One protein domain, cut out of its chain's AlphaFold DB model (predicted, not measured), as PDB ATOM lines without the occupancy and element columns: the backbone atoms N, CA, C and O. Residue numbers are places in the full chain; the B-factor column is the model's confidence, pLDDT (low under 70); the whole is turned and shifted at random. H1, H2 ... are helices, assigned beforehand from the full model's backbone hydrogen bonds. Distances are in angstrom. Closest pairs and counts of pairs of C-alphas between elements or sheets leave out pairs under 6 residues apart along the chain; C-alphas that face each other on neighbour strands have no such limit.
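This is residues 24 to 78 of the 132 residues of an uncharacterized protein of Hyphomicrobiales bacterium (UniProt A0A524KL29). H1 and the longer H4 lie side by side and run opposite ways, and the short helices H2 and H3 make a small head at the end where the chain folds back between them. H2 stands crosswise to H4, and the first and last printed residues come back near each other at the end away from the head. The printed part has 55 residues with four named helices, in the order H1, H2, H3, H4, and no named strand; the class is all helix. The whole is only just compact, close to loose, with a radius of gyration of the C-alphas of 11.7 A, and only just a rod, with spans of 37 by 18 by 18 A.

H1, residues 24 to 36, begins at C-alpha 24 (-16.215, 48.599, -14.210) and is 18.4 A long. H2, residues 39 to 47, is 12.3 A long. H3, residues 49 to 55, is 10.1 A long. H4, residues 58 to 77, is 27.7 A long, from C-alpha 58 (4.158, 35.709, 5.500) to C-alpha 77 (-16.965, 51.866, -2.423).

H1 touches H4, closest at the C-alphas of Leu 36 and Phe 67, 6.3 A apart. They run opposite ways at a shallow tilt of 34 degrees, only just short of steep. H1 and H2 meet only through their link; H1 and H3 are apart. H2 and H3 only just touch, with 3 pairs of C-alphas within 8 A, and only at the corner; the closest C-alphas, of Ala 44 and Val 52, are 6.0 A apart. H2 is close to H4 but not clearly touching, about perpendicular at 81 degrees, with the closest C-alphas, of Met 41 and Val 64, 6.8 A apart. In H1, H2, H3 and H4 every O i to N i+4 pair is within hydrogen-bond range.

The two C-alphas farthest apart, of Glu 24 and Glu 54, are 37.0 A apart, while those of Glu 24 and Cys 78 are 10.0 A apart. The printed part has no cut, and its three links are tight. The mean pLDDT of the printed part is 89.4, and no printed residue is under 70.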
ATOM      1  N   GLU A  24     -17.146  49.530 -13.572       84.19
ATOM      2  CA  GLU A  24     -16.215  48.599 -14.210       84.19
ATOM      3  C   GLU A  24     -15.138  48.136 -13.229       84.19
ATOM      4  O   GLU A  24     -14.860  46.940 -13.130       84.19
ATOM      5  N   SER A  25     -14.583  49.052 -12.440       85.94
ATOM      6  CA  SER A  25     -13.650  48.755 -11.356       85.94
ATOM      7  C   SER A  25     -14.295  47.883 -10.284       85.94
ATOM      8  O   SER A  25     -13.684  46.924  -9.821       85.94
ATOM      9  N   CYS A  26     -15.563  48.125  -9.952       88.25
ATOM     10  CA  CYS A  26     -16.319  47.241  -9.069       88.25
ATOM     11  C   CYS A  26     -16.466  45.820  -9.622       88.25
ATOM     12  O   CYS A  26     -16.289  44.855  -8.879       88.25
ATOM     13  N   ALA A  27     -16.750  45.663 -10.918       88.50
ATOM     14  CA  ALA A  27     -16.827  44.345 -11.545       88.50
ATOM     15  C   ALA A  27     -15.470  43.620 -11.514       88.50
ATOM     16  O   ALA A  27     -15.419  42.430 -11.197       88.50
ATOM     17  N   LYS A  28     -14.370  44.343 -11.765       89.94
ATOM     18  CA  LYS A  28     -13.002  43.810 -11.671       89.94
ATOM     19  C   LYS A  28     -12.676  43.344 -10.252       89.94
ATOM     20  O   LYS A  28     -12.266  42.201 -10.083       89.94
ATOM     21  N   LEU A  29     -12.954  44.166  -9.238       90.25
ATOM     22  CA  LEU A  29     -12.740  43.789  -7.840       90.25
ATOM     23  C   LEU A  29     -13.591  42.582  -7.435       90.25
ATOM     24  O   LEU A  29     -13.117  41.708  -6.718       90.25
ATOM     25  N   GLN A  30     -14.833  42.470  -7.918       87.69
ATOM     26  CA  GLN A  30     -15.646  41.284  -7.644       87.69
ATOM     27  C   GLN A  30     -15.086  40.008  -8.278       87.69
ATOM     28  O   GLN A  30     -15.208  38.935  -7.684       87.69
ATOM     29  N   LEU A  31     -14.486  40.097  -9.467       90.75
ATOM     30  CA  LEU A  31     -13.779  38.969 -10.075       90.75
ATOM     31  C   LEU A  31     -12.520  38.622  -9.280       90.75
ATOM     32  O   LEU A  31     -12.307  37.455  -8.966       90.75
ATOM     33  N   GLU A  32     -11.742  39.628  -8.890       89.75
ATOM     34  CA  GLU A  32     -10.538  39.456  -8.078       89.75
ATOM     35  C   GLU A  32     -10.855  38.808  -6.725       89.75
ATOM     36  O   GLU A  32     -10.230  37.820  -6.347       89.75
ATOM     37  N   ARG A  33     -11.911  39.261  -6.039       90.38
ATOM     38  CA  ARG A  33     -12.423  38.627  -4.817       90.38
ATOM     39  C   ARG A  33     -12.706  37.143  -5.033       90.38
ATOM     40  O   ARG A  33     -12.311  36.327  -4.210       90.38
ATOM     41  N   LYS A  34     -13.382  36.780  -6.130       88.81
ATOM     42  CA  LYS A  34     -13.699  35.377  -6.451       88.81
ATOM     43  C   LYS A  34     -12.448  34.548  -6.748       88.81
ATOM     44  O   LYS A  34     -12.431  33.371  -6.419       88.81
ATOM     45  N   GLN A  35     -11.421  35.146  -7.348       89.56
ATOM     46  CA  GLN A  35     -10.144  34.478  -7.624       89.56
ATOM     47  C   GLN A  35      -9.297  34.286  -6.358       89.56
ATOM     48  O   GLN A  35      -8.615  33.274  -6.210       89.56
ATOM     49  N   LEU A  36      -9.342  35.250  -5.438       87.81
ATOM     50  CA  LEU A  36      -8.620  35.200  -4.168       87.81
ATOM     51  C   LEU A  36      -9.295  34.271  -3.147       87.81
ATOM     52  O   LEU A  36      -8.602  33.672  -2.320       87.81
ATOM     53  N   LEU A  37     -10.624  34.117  -3.216       89.12
ATOM     54  CA  LEU A  37     -11.420  33.255  -2.339       89.12
ATOM     55  C   LEU A  37     -11.267  31.766  -2.697       89.12
ATOM     56  O   LEU A  37     -12.173  31.118  -3.215       89.12
ATOM     57  N   ASN A  38     -10.094  31.219  -2.402       89.06
ATOM     58  CA  ASN A  38      -9.819  29.788  -2.481       89.06
ATOM     59  C   ASN A  38     -10.236  29.083  -1.181       89.06
ATOM     60  O   ASN A  38     -10.388  29.728  -0.146       89.06
ATOM     61  N   LYS A  39     -10.372  27.750  -1.203       86.62
ATOM     62  CA  LYS A  39     -10.754  26.967  -0.009       86.62
ATOM     63  C   LYS A  39      -9.827  27.218   1.184       86.62
ATOM     64  O   LYS A  39     -10.308  27.364   2.302       86.62
ATOM     65  N   ASP A  40      -8.528  27.341   0.931       84.75
ATOM     66  CA  ASP A  40      -7.536  27.615   1.976       84.75
ATOM     67  C   ASP A  40      -7.679  29.031   2.546       84.75
ATOM     68  O   ASP A  40      -7.549  29.233   3.751       84.75
ATOM     69  N   MET A  41      -8.008  30.009   1.691       87.81
ATOM     70  CA  MET A  41      -8.306  31.380   2.113       87.81
ATOM     71  C   MET A  41      -9.563  31.407   2.979       87.81
ATOM     72  O   MET A  41      -9.579  32.036   4.029       87.81
ATOM     73  N   GLN A  42     -10.606  30.684   2.570       89.38
ATOM     74  CA  GLN A  42     -11.847  30.612   3.323       89.38
ATOM     75  C   GLN A  42     -11.642  29.937   4.684       89.38
ATOM     76  O   GLN A  42     -12.031  30.502   5.697       89.38
ATOM     77  N   ALA A  43     -10.912  28.821   4.736       89.19
ATOM     78  CA  ALA A  43     -10.556  28.172   5.996       89.19
ATOM     79  C   ALA A  43      -9.708  29.074   6.912       89.19
ATOM     80  O   ALA A  43      -9.869  29.045   8.132       89.19
ATOM     81  N   ALA A  44      -8.814  29.885   6.340       88.31
ATOM     82  CA  ALA A  44      -8.030  30.865   7.085       88.31
ATOM     83  C   ALA A  44      -8.914  31.977   7.680       88.31
ATOM     84  O   ALA A  44      -8.746  32.333   8.846       88.31
ATOM     85  N   LEU A  45      -9.882  32.486   6.912       89.81
ATOM     86  CA  LEU A  45     -10.849  33.483   7.381       89.81
ATOM     87  C   LEU A  45     -11.786  32.912   8.457       89.81
ATOM     88  O   LEU A  45     -12.034  33.589   9.451       89.81
ATOM     89  N   ASP A  46     -12.240  31.665   8.299       92.56
ATOM     90  CA  ASP A  46     -13.147  30.986   9.236       92.56
ATOM     91  C   ASP A  46     -12.488  30.706  10.596       92.56
ATOM     92  O   ASP A  46     -13.141  30.770  11.637       92.56
ATOM     93  N   ARG A  47     -11.183  30.398  10.607       92.94
ATOM     94  CA  ARG A  47     -10.416  30.169  11.846       92.94
ATOM     95  C   ARG A  47     -10.020  31.463  12.556       92.94
ATOM     96  O   ARG A  47      -9.775  31.443  13.761       92.94
ATOM     97  N   GLY A  48      -9.968  32.574  11.827       89.88
ATOM     98  CA  GLY A  48      -9.718  33.898  12.380       89.88
ATOM     99  C   GLY A  48      -8.237  34.298  12.476       89.88
ATOM    100  O   GLY A  48      -7.329  33.544  12.115       89.88
ATOM    101  N   PRO A  49      -7.973  35.531  12.949       90.38
ATOM    102  CA  PRO A  49      -6.676  36.191  12.809       90.38
ATOM    103  C   PRO A  49      -5.552  35.542  13.619       90.38
ATOM    104  O   PRO A  49      -4.401  35.626  13.204       90.38
ATOM    105  N   ASP A  50      -5.849  34.914  14.755       92.00
ATOM    106  CA  ASP A  50      -4.813  34.313  15.604       92.00
ATOM    107  C   ASP A  50      -4.292  33.010  14.999       92.00
ATOM    108  O   ASP A  50      -3.082  32.833  14.865       92.00
ATOM    109  N   TRP A  51      -5.190  32.179  14.463       92.06
ATOM    110  CA  TRP A  51      -4.796  30.998  13.698       92.06
ATOM    111  C   TRP A  51      -3.968  31.373  12.462       92.06
ATOM    112  O   TRP A  51      -2.962  30.724  12.168       92.06
ATOM    113  N   VAL A  52      -4.354  32.452  11.767       93.12
ATOM    114  CA  VAL A  52      -3.661  32.932  10.563       93.12
ATOM    115  C   VAL A  52      -2.209  33.314  10.839       93.12
ATOM    116  O   VAL A  52      -1.332  32.968  10.050       93.12
ATOM    117  N   LYS A  53      -1.941  34.001  11.953       90.19
ATOM    118  CA  LYS A  53      -0.582  34.421  12.333       90.19
ATOM    119  C   LYS A  53       0.327  33.237  12.658       90.19
ATOM    120  O   LYS A  53       1.520  33.307  12.395       90.19
ATOM    121  N   GLU A  54      -0.230  32.181  13.244       91.81
ATOM    122  CA  GLU A  54       0.538  31.030  13.726       91.81
ATOM    123  C   GLU A  54       0.738  29.941  12.663       91.81
ATOM    124  O   GLU A  54       1.697  29.177  12.743       91.81
ATOM    125  N   ASN A  55      -0.156  29.851  11.669       89.56
ATOM    126  CA  ASN A  55      -0.213  28.707  10.750       89.56
ATOM    127  C   ASN A  55       0.042  29.052   9.277       89.56
ATOM    128  O   ASN A  55       0.191  28.137   8.465       89.56
ATOM    129  N   LEU A  56       0.082  30.335   8.897       88.94
ATOM    130  CA  LEU A  56       0.384  30.741   7.523       88.94
ATOM    131  C   LEU A  56       1.772  31.367   7.397       88.94
ATOM    132  O   LEU A  56       2.281  32.023   8.300       88.94
ATOM    133  N   THR A  57       2.369  31.195   6.218       92.00
ATOM    134  CA  THR A  57       3.590  31.907   5.833       92.00
ATOM    135  C   THR A  57       3.296  33.388   5.582       92.00
ATOM    136  O   THR A  57       2.177  33.749   5.211       92.00
ATOM    137  N   GLU A  58       4.303  34.256   5.710       89.94
ATOM    138  CA  GLU A  58       4.158  35.709   5.500       89.94
ATOM    139  C   GLU A  58       3.540  36.054   4.131       89.94
ATOM    140  O   GLU A  58       2.688  36.936   4.020       89.94
ATOM    141  N   GLU A  59       3.885  35.301   3.084       88.88
ATOM    142  CA  GLU A  59       3.291  35.452   1.751       88.88
ATOM    143  C   GLU A  59       1.788  35.148   1.735       88.88
ATOM    144  O   GLU A  59       1.001  35.825   1.069       88.88
ATOM    145  N   ALA A  60       1.361  34.116   2.459       87.62
ATOM    146  CA  ALA A  60      -0.042  33.752   2.532       87.62
ATOM    147  C   ALA A  60      -0.830  34.721   3.426       87.62
ATOM    148  O   ALA A  60      -1.941  35.103   3.063       87.62
ATOM    149  N   ILE A  61      -0.225  35.233   4.502       90.94
ATOM    150  CA  ILE A  61      -0.792  36.331   5.297       90.94
ATOM    151  C   ILE A  61      -0.951  37.589   4.429       90.94
ATOM    152  O   ILE A  61      -1.990  38.246   4.479       90.94
ATOM    153  N   SER A  62       0.030  37.912   3.581       91.25
ATOM    154  CA  SER A  62      -0.066  39.033   2.637       91.25
ATOM    155  C   SER A  62      -1.249  38.875   1.673       91.25
ATOM    156  O   SER A  62      -2.006  39.824   1.458       91.25
ATOM    157  N   ARG A  63      -1.495  37.656   1.170       90.12
ATOM    158  CA  ARG A  63      -2.680  37.349   0.347       90.12
ATOM    159  C   ARG A  63      -3.995  37.528   1.108       90.12
ATOM    160  O   ARG A  63      -4.926  38.098   0.546       90.12
ATOM    161  N   VAL A  64      -4.065  37.110   2.374       91.44
ATOM    162  CA  VAL A  64      -5.237  37.346   3.241       91.44
ATOM    163  C   VAL A  64      -5.476  38.848   3.424       91.44
ATOM    164  O   VAL A  64      -6.594  39.325   3.240       91.44
ATOM    165  N   ARG A  65      -4.425  39.629   3.718       92.31
ATOM    166  CA  ARG A  65      -4.531  41.097   3.832       92.31
ATOM    167  C   ARG A  65      -5.029  41.730   2.535       92.31
ATOM    168  O   ARG A  65      -5.842  42.649   2.579       92.31
ATOM    169  N   HIS A  66      -4.532  41.264   1.389       92.44
ATOM    170  CA  HIS A  66      -4.955  41.757   0.079       92.44
ATOM    171  C   HIS A  66      -6.433  41.460  -0.184       92.44
ATOM    172  O   HIS A  66      -7.183  42.361  -0.550       92.44
ATOM    173  N   PHE A  67      -6.877  40.235   0.108       92.94
ATOM    174  CA  PHE A  67      -8.286  39.857   0.018       92.94
ATOM    175  C   PHE A  67      -9.190  40.774   0.857       92.94
ATOM    176  O   PHE A  67     -10.191  41.275   0.347       92.94
ATOM    177  N   LEU A  68      -8.810  41.061   2.107       92.62
ATOM    178  CA  LEU A  68      -9.587  41.942   2.988       92.62
ATOM    179  C   LEU A  68      -9.688  43.376   2.448       92.62
ATOM    180  O   LEU A  68     -10.755  43.980   2.521       92.62
ATOM    181  N   LYS A  69      -8.619  43.909   1.842       92.31
ATOM    182  CA  LYS A  69      -8.650  45.231   1.191       92.31
ATOM    183  C   LYS A  69      -9.598  45.265  -0.007       92.31
ATOM    184  O   LYS A  69     -10.297  46.259  -0.209       92.31
ATOM    185  N   VAL A  70      -9.616  44.199  -0.808       92.06
ATOM    186  CA  VAL A  70     -10.536  44.062  -1.948       92.06
ATOM    187  C   VAL A  70     -11.982  43.978  -1.455       92.06
ATOM    188  O   VAL A  70     -12.848  44.669  -1.991       92.06
ATOM    189  N   GLU A  71     -12.252  43.197  -0.405       90.12
ATOM    190  CA  GLU A  71     -13.574  43.142   0.228       90.12
ATOM    191  C   GLU A  71     -14.024  44.498   0.762       90.12
ATOM    192  O   GLU A  71     -15.152  44.900   0.494       90.12
ATOM    193  N   GLU A  72     -13.150  45.226   1.455       89.56
ATOM    194  CA  GLU A  72     -13.428  46.580   1.936       89.56
ATOM    195  C   GLU A  72     -13.810  47.506   0.774       89.56
ATOM    196  O   GLU A  72     -14.829  48.195   0.822       89.56
ATOM    197  N   HIS A  73     -13.053  47.483  -0.327       88.06
ATOM    198  CA  HIS A  73     -13.376  48.297  -1.497       88.06
ATOM    199  C   HIS A  73     -14.743  47.939  -2.087       88.06
ATOM    200  O   HIS A  73     -15.519  48.828  -2.437       88.06
ATOM    201  N   ILE A  74     -15.065  46.649  -2.167       87.94
ATOM    202  CA  ILE A  74     -16.366  46.201  -2.663       87.94
ATOM    203  C   ILE A  74     -17.480  46.631  -1.707       87.94
ATOM    204  O   ILE A  74     -18.502  47.131  -2.169       87.94
ATOM    205  N   GLN A  75     -17.298  46.469  -0.398       84.06
ATOM    206  CA  GLN A  75     -18.327  46.775   0.594       84.06
ATOM    207  C   GLN A  75     -18.574  48.281   0.725       84.06
ATOM    208  O   GLN A  75     -19.714  48.736   0.701       84.06
ATOM    209  N   PHE A  76     -17.520  49.085   0.808       84.62
ATOM    210  CA  PHE A  76     -17.661  50.505   1.122       84.62
ATOM    211  C   PHE A  76     -17.696  51.409  -0.110       84.62
ATOM    212  O   PHE A  76     -18.283  52.488  -0.047       84.62
ATOM    213  N   ARG A  77     -17.101  50.996  -1.240       83.31
ATOM    214  CA  ARG A  77     -16.965  51.866  -2.423       83.31
ATOM    215  C   ARG A  77     -17.850  51.467  -3.595       83.31
ATOM    216  O   ARG A  77     -18.216  52.342  -4.380       83.31
ATOM    217  N   CYS A  78     -18.236  50.197  -3.723       84.31
ATOM    218  CA  CYS A  78     -19.213  49.807  -4.738       84.31
ATOM    219  C   CYS A  78     -20.630  50.133  -4.264       84.31
ATOM    220  O   CYS A  78     -21.051  49.706  -3.188       84.31
TER     221      CYS A  78